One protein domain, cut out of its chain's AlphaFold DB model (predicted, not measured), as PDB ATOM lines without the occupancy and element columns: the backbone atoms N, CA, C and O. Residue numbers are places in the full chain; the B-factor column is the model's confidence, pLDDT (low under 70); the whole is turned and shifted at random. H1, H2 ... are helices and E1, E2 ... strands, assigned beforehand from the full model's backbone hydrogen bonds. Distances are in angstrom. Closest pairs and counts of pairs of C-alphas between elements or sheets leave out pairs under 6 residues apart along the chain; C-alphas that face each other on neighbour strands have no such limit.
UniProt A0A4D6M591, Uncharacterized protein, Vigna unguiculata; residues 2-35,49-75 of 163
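This is residues 2 to 35 and 49 to 75 of the 163 residues of an uncharacterized protein of Vigna unguiculata (UniProt A0A4D6M591). A short two-stranded hairpin, E1 and E2, with the small helix H3 near one end of it, makes one side of a loose model; on the other side, H1 and H2 form an open V joined by a loop. Along the longest axis the order is H1, then H2, then the hairpin with H3, and H2 is set apart from E1, E2 and H3. The 61 printed residues hold three named helices and two named strands, in the order H1, H2, H3, E1, E2, and the class is mixed, helices and strands. The sheet has the order E1 - E2 and is antiparallel. The whole is loose, with a radius of gyration of the C-alphas of 13.2 A and spans of 39 by 28 by 16 A.

Strand E1 is residues 59 to 62, 9.3 A from first to last C-alpha. Strand E2 is residues 65 to 68, 10.4 A long, ending with C-alpha 68 at (20.507, 189.891, 17.470). Helix H3, residues 51 to 56, measures 8.7 A. Helix H2, the longest, is residues 20 to 30 and measures 15.4 A, beginning with C-alpha 20 at (15.737, 179.946, 5.502). Helix H1 is residues 3 to 10, 10.2 A long, and its C-alpha 3 is at (22.027, 180.147, -4.966).

E1 and E2 are a hairpin of antiparallel neighbours, with 136 degrees between their directions. N 60 and O 67 are 2.8 A apart, and N 65 and O 62 are 2.9 A apart, both within hydrogen-bond range. C-alphas 61 and 66 face each other at 4.5 A. The closest C-alphas of H3 and E1 are those of Leu 54 and Val 60, 6.9 A apart. H3 and E2 are apart. H2 is apart from H3, E1 and E2. H1 and H2 are close but not clearly touching; their closest C-alphas, those of Ala 10 and Tyr 20, are 6.0 A apart. They run opposite ways at a steep tilt of 41 degrees. H1 is apart from H3, E1 and E2. In H1, H2 and H3 every O i to N i+4 pair is within hydrogen-bond range.

The C-alphas of Glu 5 and Asn 74 are the two farthest apart, at 39.4 A. Residues 36 to 48 are not printed, and C-alphas 35 and 49 are 22.1 A apart across this cut, which falls in the link from H2 to H3. The links H3 to E1 and E1 to E2 are tight, and H1 to H2 is short. Residues 26 to 32, of which 26 to 30 belong to H2, stand free. The mean pLDDT of the printed part is 70.9; residues 2 to 21 and 74 to 75 are under 70.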
ATOM      1  N   LEU A   2      24.577 178.377  -7.818       57.28
ATOM      2  CA  LEU A   2      24.611 177.734  -6.484       57.28
ATOM      3  C   LEU A   2      23.468 178.241  -5.593       57.28
ATOM      4  O   LEU A   2      22.905 177.488  -4.806       57.28
ATOM      5  N   PHE A   3      23.064 179.500  -5.768       57.94
ATOM      6  CA  PHE A   3      22.027 180.147  -4.966       57.94
ATOM      7  C   PHE A   3      20.641 179.499  -5.119       57.94
ATOM      8  O   PHE A   3      20.023 179.141  -4.124       57.94
ATOM      9  N   MET A   4      20.183 179.261  -6.355       51.97
ATOM     10  CA  MET A   4      18.889 178.608  -6.629       51.97
ATOM     11  C   MET A   4      18.822 177.172  -6.096       51.97
ATOM     12  O   MET A   4      17.807 176.755  -5.545       51.97
ATOM     13  N   GLU A   5      19.916 176.423  -6.212       55.53
ATOM     14  CA  GLU A   5      20.002 175.051  -5.714       55.53
ATOM     15  C   GLU A   5      20.018 175.023  -4.178       55.53
ATOM     16  O   GLU A   5      19.327 174.216  -3.554       55.53
ATOM     17  N   THR A   6      20.711 175.989  -3.566       55.50
ATOM     18  CA  THR A   6      20.700 176.208  -2.115       55.50
ATOM     19  C   THR A   6      19.304 176.609  -1.628       55.50
ATOM     20  O   THR A   6      18.821 176.027  -0.661       55.50
ATOM     21  N   MET A   7      18.601 177.508  -2.331       56.59
ATOM     22  CA  MET A   7      17.213 177.895  -2.029       56.59
ATOM     23  C   MET A   7      16.243 176.710  -2.111       56.59
ATOM     24  O   MET A   7      15.383 176.545  -1.244       56.59
ATOM     25  N   LEU A   8      16.382 175.854  -3.127       58.16
ATOM     26  CA  LEU A   8      15.517 174.686  -3.298       58.16
ATOM     27  C   LEU A   8      15.747 173.635  -2.198       58.16
ATOM     28  O   LEU A   8      14.801 172.978  -1.756       58.16
ATOM     29  N   LYS A   9      16.996 173.495  -1.737       54.34
ATOM     30  CA  LYS A   9      17.395 172.579  -0.659       54.34
ATOM     31  C   LYS A   9      16.959 173.093   0.716       54.34
ATOM     32  O   LYS A   9      16.463 172.320   1.528       54.34
ATOM     33  N   ALA A  10      17.047 174.404   0.920       50.78
ATOM     34  CA  ALA A  10      16.560 175.129   2.086       50.78
ATOM     35  C   ALA A  10      15.035 175.015   2.275       50.78
ATOM     36  O   ALA A  10      14.567 174.703   3.364       50.78
ATOM     37  N   ARG A  11      14.244 175.157   1.202       51.56
ATOM     38  CA  ARG A  11      12.769 175.046   1.247       51.56
ATOM     39  C   ARG A  11      12.256 173.688   1.755       51.56
ATOM     40  O   ARG A  11      11.102 173.584   2.157       51.56
ATOM     41  N   LYS A  12      13.077 172.634   1.689       55.12
ATOM     42  CA  LYS A  12      12.716 171.267   2.104       55.12
ATOM     43  C   LYS A  12      12.960 170.977   3.584       55.12
ATOM     44  O   LYS A  12      12.543 169.926   4.058       55.12
ATOM     45  N   LEU A  13      13.636 171.863   4.303       50.69
ATOM     46  CA  LEU A  13      13.969 171.652   5.701       50.69
ATOM     47  C   LEU A  13      12.951 172.414   6.554       50.69
ATOM     48  O   LEU A  13      12.994 173.624   6.690       50.69
ATOM     49  N   THR A  14      11.984 171.707   7.120       52.22
ATOM     50  CA  THR A  14      10.940 172.291   7.980       52.22
ATOM     51  C   THR A  14      11.376 172.428   9.446       52.22
ATOM     52  O   THR A  14      10.558 172.750  10.298       52.22
ATOM     53  N   GLN A  15      12.653 172.162   9.753       47.97
ATOM     54  CA  GLN A  15      13.135 171.879  11.112       47.97
ATOM     55  C   GLN A  15      14.216 172.846  11.634       47.97
ATOM     56  O   GLN A  15      14.832 172.574  12.660       47.97
ATOM     57  N   TYR A  16      14.467 173.973  10.961       46.72
ATOM     58  CA  TYR A  16      15.340 175.022  11.504       46.72
ATOM     59  C   TYR A  16      14.508 176.159  12.115       46.72
ATOM     60  O   TYR A  16      13.525 176.577  11.503       46.72
ATOM     61  N   PRO A  17      14.887 176.685  13.297       52.16
ATOM     62  CA  PRO A  17      14.142 177.750  13.973       52.16
ATOM     63  C   PRO A  17      14.239 179.095  13.245       52.16
ATOM     64  O   PRO A  17      13.364 179.942  13.401       52.16
ATOM     65  N   LEU A  18      15.281 179.281  12.428       53.41
ATOM     66  CA  LEU A  18      15.458 180.476  11.620       53.41
ATOM     67  C   LEU A  18      14.895 180.217  10.214       53.41
ATOM     68  O   LEU A  18      15.386 179.309   9.535       53.41
ATOM     69  N   PRO A  19      13.900 180.989   9.745       67.12
ATOM     70  CA  PRO A  19      13.393 180.850   8.387       67.12
ATOM     71  C   PRO A  19      14.542 180.973   7.394       67.12
ATOM     72  O   PRO A  19      15.357 181.889   7.485       67.12
ATOM     73  N   TYR A  20      14.624 180.039   6.450       68.06
ATOM     74  CA  TYR A  20      15.737 179.946   5.502       68.06
ATOM     75  C   TYR A  20      16.023 181.240   4.740       68.06
ATOM     76  O   TYR A  20      17.176 181.518   4.417       68.06
ATOM     77  N   SER A  21      14.989 182.041   4.487       68.50
ATOM     78  CA  SER A  21      15.119 183.384   3.929       68.50
ATOM     79  C   SER A  21      16.010 184.279   4.792       68.50
ATOM     80  O   SER A  21      16.923 184.901   4.264       68.50
ATOM     81  N   LEU A  22      15.819 184.277   6.113       72.38
ATOM     82  CA  LEU A  22      16.597 185.077   7.058       72.38
ATOM     83  C   LEU A  22      18.072 184.658   7.090       72.38
ATOM     84  O   LEU A  22      18.962 185.507   7.100       72.38
ATOM     85  N   LEU A  23      18.334 183.345   7.084       75.06
ATOM     86  CA  LEU A  23      19.697 182.810   7.060       75.06
ATOM     87  C   LEU A  23      20.431 183.230   5.782       75.06
ATOM     88  O   LEU A  23      21.575 183.673   5.840       75.06
ATOM     89  N   ILE A  24      19.767 183.107   4.631       76.00
ATOM     90  CA  ILE A  24      20.344 183.494   3.342       76.00
ATOM     91  C   ILE A  24      20.592 185.004   3.294       76.00
ATOM     92  O   ILE A  24      21.692 185.403   2.916       76.00
ATOM     93  N   SER A  25      19.644 185.831   3.748       72.81
ATOM     94  CA  SER A  25      19.836 187.283   3.848       72.81
ATOM     95  C   SER A  25      21.078 187.637   4.669       72.81
ATOM     96  O   SER A  25      21.911 188.415   4.213       72.81
ATOM     97  N   ARG A  26      21.276 186.989   5.824       74.44
ATOM     98  CA  ARG A  26      22.462 187.205   6.670       74.44
ATOM     99  C   ARG A  26      23.768 186.769   6.016       74.44
ATOM    100  O   ARG A  26      24.783 187.443   6.170       74.44
ATOM    101  N   ILE A  27      23.764 185.663   5.272       80.69
ATOM    102  CA  ILE A  27      24.943 185.215   4.517       80.69
ATOM    103  C   ILE A  27      25.288 186.221   3.415       80.69
ATOM    104  O   ILE A  27      26.466 186.529   3.236       80.69
ATOM    105  N   CYS A  28      24.291 186.743   2.697       81.62
ATOM    106  CA  CYS A  28      24.492 187.749   1.654       81.62
ATOM    107  C   CYS A  28      25.076 189.047   2.223       81.62
ATOM    108  O   CYS A  28      26.068 189.540   1.688       81.62
ATOM    109  N   GLU A  29      24.536 189.540   3.342       77.56
ATOM    110  CA  GLU A  29      25.076 190.697   4.069       77.56
ATOM    111  C   GLU A  29      26.536 190.463   4.492       77.56
ATOM    112  O   GLU A  29      27.413 191.270   4.184       77.56
ATOM    113  N   TYR A  30      26.829 189.323   5.132       79.38
ATOM    114  CA  TYR A  30      28.184 188.982   5.582       79.38
ATOM    115  C   TYR A  30      29.184 188.865   4.424       79.38
ATOM    116  O   TYR A  30      30.343 189.261   4.542       79.38
ATOM    117  N   LYS A  31      28.748 188.314   3.288       85.81
ATOM    118  CA  LYS A  31      29.569 188.163   2.081       85.81
ATOM    119  C   LYS A  31      29.615 189.424   1.216       85.81
ATOM    120  O   LYS A  31      30.248 189.371   0.164       85.81
ATOM    121  N   GLN A  32      28.991 190.524   1.651       83.56
ATOM    122  CA  GLN A  32      28.863 191.775   0.898       83.56
ATOM    123  C   GLN A  32      28.354 191.542  -0.530       83.56
ATOM    124  O   GLN A  32      28.835 192.140  -1.493       83.56
ATOM    125  N   VAL A  33      27.398 190.620  -0.679       80.88
ATOM    126  CA  VAL A  33      26.752 190.376  -1.966       80.88
ATOM    127  C   VAL A  33      25.918 191.616  -2.297       80.88
ATOM    128  O   VAL A  33      25.080 191.996  -1.477       80.88
ATOM    129  N   PRO A  34      26.128 192.265  -3.455       78.81
ATOM    130  CA  PRO A  34      25.336 193.422  -3.842       78.81
ATOM    131  C   PRO A  34      23.892 192.984  -4.095       78.81
ATOM    132  O   PRO A  34      23.633 192.198  -5.001       78.81
ATOM    133  N   THR A  35      22.964 193.493  -3.287       71.44
ATOM    134  CA  THR A  35      21.516 193.231  -3.402       71.44
ATOM    135  C   THR A  35      20.754 194.411  -4.020       71.44
ATOM    136  O   THR A  35      19.523 194.406  -4.087       71.44
ATOM    137  N   ILE A  49       6.938 185.820  10.620       75.19
ATOM    138  CA  ILE A  49       7.612 185.401  11.841       75.19
ATOM    139  C   ILE A  49       6.910 186.097  12.995       75.19
ATOM    140  O   ILE A  49       6.960 187.319  13.118       75.19
ATOM    141  N   SER A  50       6.268 185.312  13.854       79.69
ATOM    142  CA  SER A  50       5.596 185.869  15.019       79.69
ATOM    143  C   SER A  50       6.586 186.611  15.927       79.69
ATOM    144  O   SER A  50       7.737 186.196  16.106       79.69
ATOM    145  N   ASN A  51       6.125 187.693  16.559       78.44
ATOM    146  CA  ASN A  51       6.945 188.456  17.503       78.44
ATOM    147  C   ASN A  51       7.457 187.600  18.674       78.44
ATOM    148  O   ASN A  51       8.547 187.848  19.183       78.44
ATOM    149  N   SER A  52       6.707 186.580  19.107       77.62
ATOM    150  CA  SER A  52       7.164 185.648  20.145       77.62
ATOM    151  C   SER A  52       8.333 184.788  19.661       77.62
ATOM    152  O   SER A  52       9.290 184.597  20.410       77.62
ATOM    153  N   SER A  53       8.317 184.339  18.401       79.75
ATOM    154  CA  SER A  53       9.449 183.638  17.783       79.75
ATOM    155  C   SER A  53      10.691 184.528  17.688       79.75
ATOM    156  O   SER A  53      11.786 184.069  18.000       79.75
ATOM    157  N   LEU A  54      10.541 185.807  17.322       81.19
ATOM    158  CA  LEU A  54      11.663 186.758  17.299       81.19
ATOM    159  C   LEU A  54      12.302 186.914  18.687       81.19
ATOM    160  O   LEU A  54      13.523 186.806  18.807       81.19
ATOM    161  N   ARG A  55      11.488 187.050  19.745       79.88
ATOM    162  CA  ARG A  55      11.972 187.114  21.138       79.88
ATOM    163  C   ARG A  55      12.699 185.840  21.565       79.88
ATOM    164  O   ARG A  55      13.780 185.927  22.139       79.88
ATOM    165  N   GLN A  56      12.157 184.661  21.246       76.94
ATOM    166  CA  GLN A  56      12.815 183.374  21.530       76.94
ATOM    167  C   GLN A  56      14.182 183.260  20.843       76.94
ATOM    168  O   GLN A  56      15.124 182.722  21.421       76.94
ATOM    169  N   MET A  57      14.305 183.805  19.632       79.44
ATOM    170  CA  MET A  57      15.561 183.867  18.882       79.44
ATOM    171  C   MET A  57      16.473 185.022  19.305       79.44
ATOM    172  O   MET A  57      17.515 185.212  18.683       79.44
ATOM    173  N   LYS A  58      16.101 185.796  20.336       80.50
ATOM    174  CA  LYS A  58      16.834 186.985  20.792       80.50
ATOM    175  C   LYS A  58      17.023 188.027  19.678       80.50
ATOM    176  O   LYS A  58      17.998 188.769  19.688       80.50
ATOM    177  N   ILE A  59      16.107 188.077  18.711       82.69
ATOM    178  CA  ILE A  59      16.115 189.045  17.613       82.69
ATOM    179  C   ILE A  59      15.221 190.223  17.995       82.69
ATOM    180  O   ILE A  59      14.058 190.044  18.356       82.69
ATOM    181  N   VAL A  60      15.763 191.430  17.881       84.56
ATOM    182  CA  VAL A  60      15.120 192.684  18.272       84.56
ATOM    183  C   VAL A  60      15.114 193.657  17.102       84.56
ATOM    184  O   VAL A  60      15.963 193.590  16.210       84.56
ATOM    185  N   GLN A  61      14.134 194.557  17.078       82.75
ATOM    186  CA  GLN A  61      14.060 195.583  16.044       82.75
ATOM    187  C   GLN A  61      15.009 196.739  16.394       82.75
ATOM    188  O   GLN A  61      14.914 197.320  17.471       82.75
ATOM    189  N   PHE A  62      15.924 197.085  15.490       80.25
ATOM    190  CA  PHE A  62      16.912 198.147  15.681       80.25
ATOM    191  C   PHE A  62      17.168 198.898  14.373       80.25
ATOM    192  O   PHE A  62      17.394 198.284  13.332       80.25
ATOM    193  N   ARG A  63      17.135 200.240  14.422       78.44
ATOM    194  CA  ARG A  63      17.369 201.142  13.269       78.44
ATOM    195  C   ARG A  63      16.612 200.747  11.985       78.44
ATOM    196  O   ARG A  63      17.150 200.841  10.890       78.44
ATOM    197  N   GLY A  64      15.359 200.309  12.122       74.06
ATOM    198  CA  GLY A  64      14.514 199.924  10.982       74.06
ATOM    199  C   GLY A  64      14.779 198.523  10.417       74.06
ATOM    200  O   GLY A  64      14.141 198.145   9.441       74.06
ATOM    201  N   GLY A  65      15.669 197.742  11.034       78.19
ATOM    202  CA  GLY A  65      15.910 196.336  10.720       78.19
ATOM    203  C   GLY A  65      15.761 195.437  11.945       78.19
ATOM    204  O   GLY A  65      15.365 195.886  13.018       78.19
ATOM    205  N   TYR A  66      16.097 194.161  11.785       81.81
ATOM    206  CA  TYR A  66      16.140 193.185  12.872       81.81
ATOM    207  C   TYR A  66      17.583 192.755  13.116       81.81
ATOM    208  O   TYR A  66      18.328 192.512  12.168       81.81
ATOM    209  N   VAL A  67      18.000 192.662  14.370       80.75
ATOM    210  CA  VAL A  67      19.370 192.308  14.767       80.75
ATOM    211  C   VAL A  67      19.335 191.416  15.998       80.75
ATOM    212  O   VAL A  67      18.337 191.387  16.716       80.75
ATOM    213  N   HIS A  68      20.401 190.660  16.239       84.31
ATOM    214  CA  HIS A  68      20.507 189.891  17.470       84.31
ATOM    215  C   HIS A  68      20.723 190.845  18.652       84.31
ATOM    216  O   HIS A  68      21.418 191.849  18.517       84.31
ATOM    217  N   LYS A  69      20.132 190.544  19.810       80.06
ATOM    218  CA  LYS A  69      20.158 191.430  20.984       80.06
ATOM    219  C   LYS A  69      21.574 191.772  21.449       80.06
ATOM    220  O   LYS A  69      21.819 192.894  21.866       80.06
ATOM    221  N   ASP A  70      22.501 190.825  21.313       79.69
ATOM    222  CA  ASP A  70      23.898 190.999  21.728       79.69
ATOM    223  C   ASP A  70      24.668 191.973  20.809       79.69
ATOM    224  O   ASP A  70      25.695 192.516  21.210       79.69
ATOM    225  N   ASP A  71      24.155 192.233  19.601       82.06
ATOM    226  CA  ASP A  71      24.745 193.171  18.638       82.06
ATOM    227  C   ASP A  71      24.203 194.602  18.808       82.06
ATOM    228  O   ASP A  71      24.656 195.530  18.132       82.06
ATOM    229  N   VAL A  72      23.212 194.801  19.687       81.00
ATOM    230  CA  VAL A  72      22.639 196.117  19.970       81.00
ATOM    231  C   VAL A  72      23.385 196.749  21.143       81.00
ATOM    232  O   VAL A  72      23.301 196.250  22.268       81.00
ATOM    233  N   PRO A  73      24.081 197.881  20.933       74.56
ATOM    234  CA  PRO A  73      24.722 198.580  22.030       74.56
ATOM    235  C   PRO A  73      23.656 199.098  22.998       74.56
ATOM    236  O   PRO A  73      22.795 199.888  22.609       74.56
ATOM    237  N   ASN A  74      23.752 198.674  24.261       66.44
ATOM    238  CA  ASN A  74      22.897 199.115  25.364       66.44
ATOM    239  C   ASN A  74      21.409 198.734  25.218       66.44
ATOM    240  O   ASN A  74      20.529 199.540  25.534       66.44
ATOM    241  N   TYR A  75      21.123 197.523  24.722       65.44
ATOM    242  CA  TYR A  75      19.775 196.956  24.797       65.44
ATOM    243  C   TYR A  75      19.440 196.641  26.259       65.44
ATOM    244  O   TYR A  75      19.818 195.594  26.781       65.44
TER     245      TYR A  75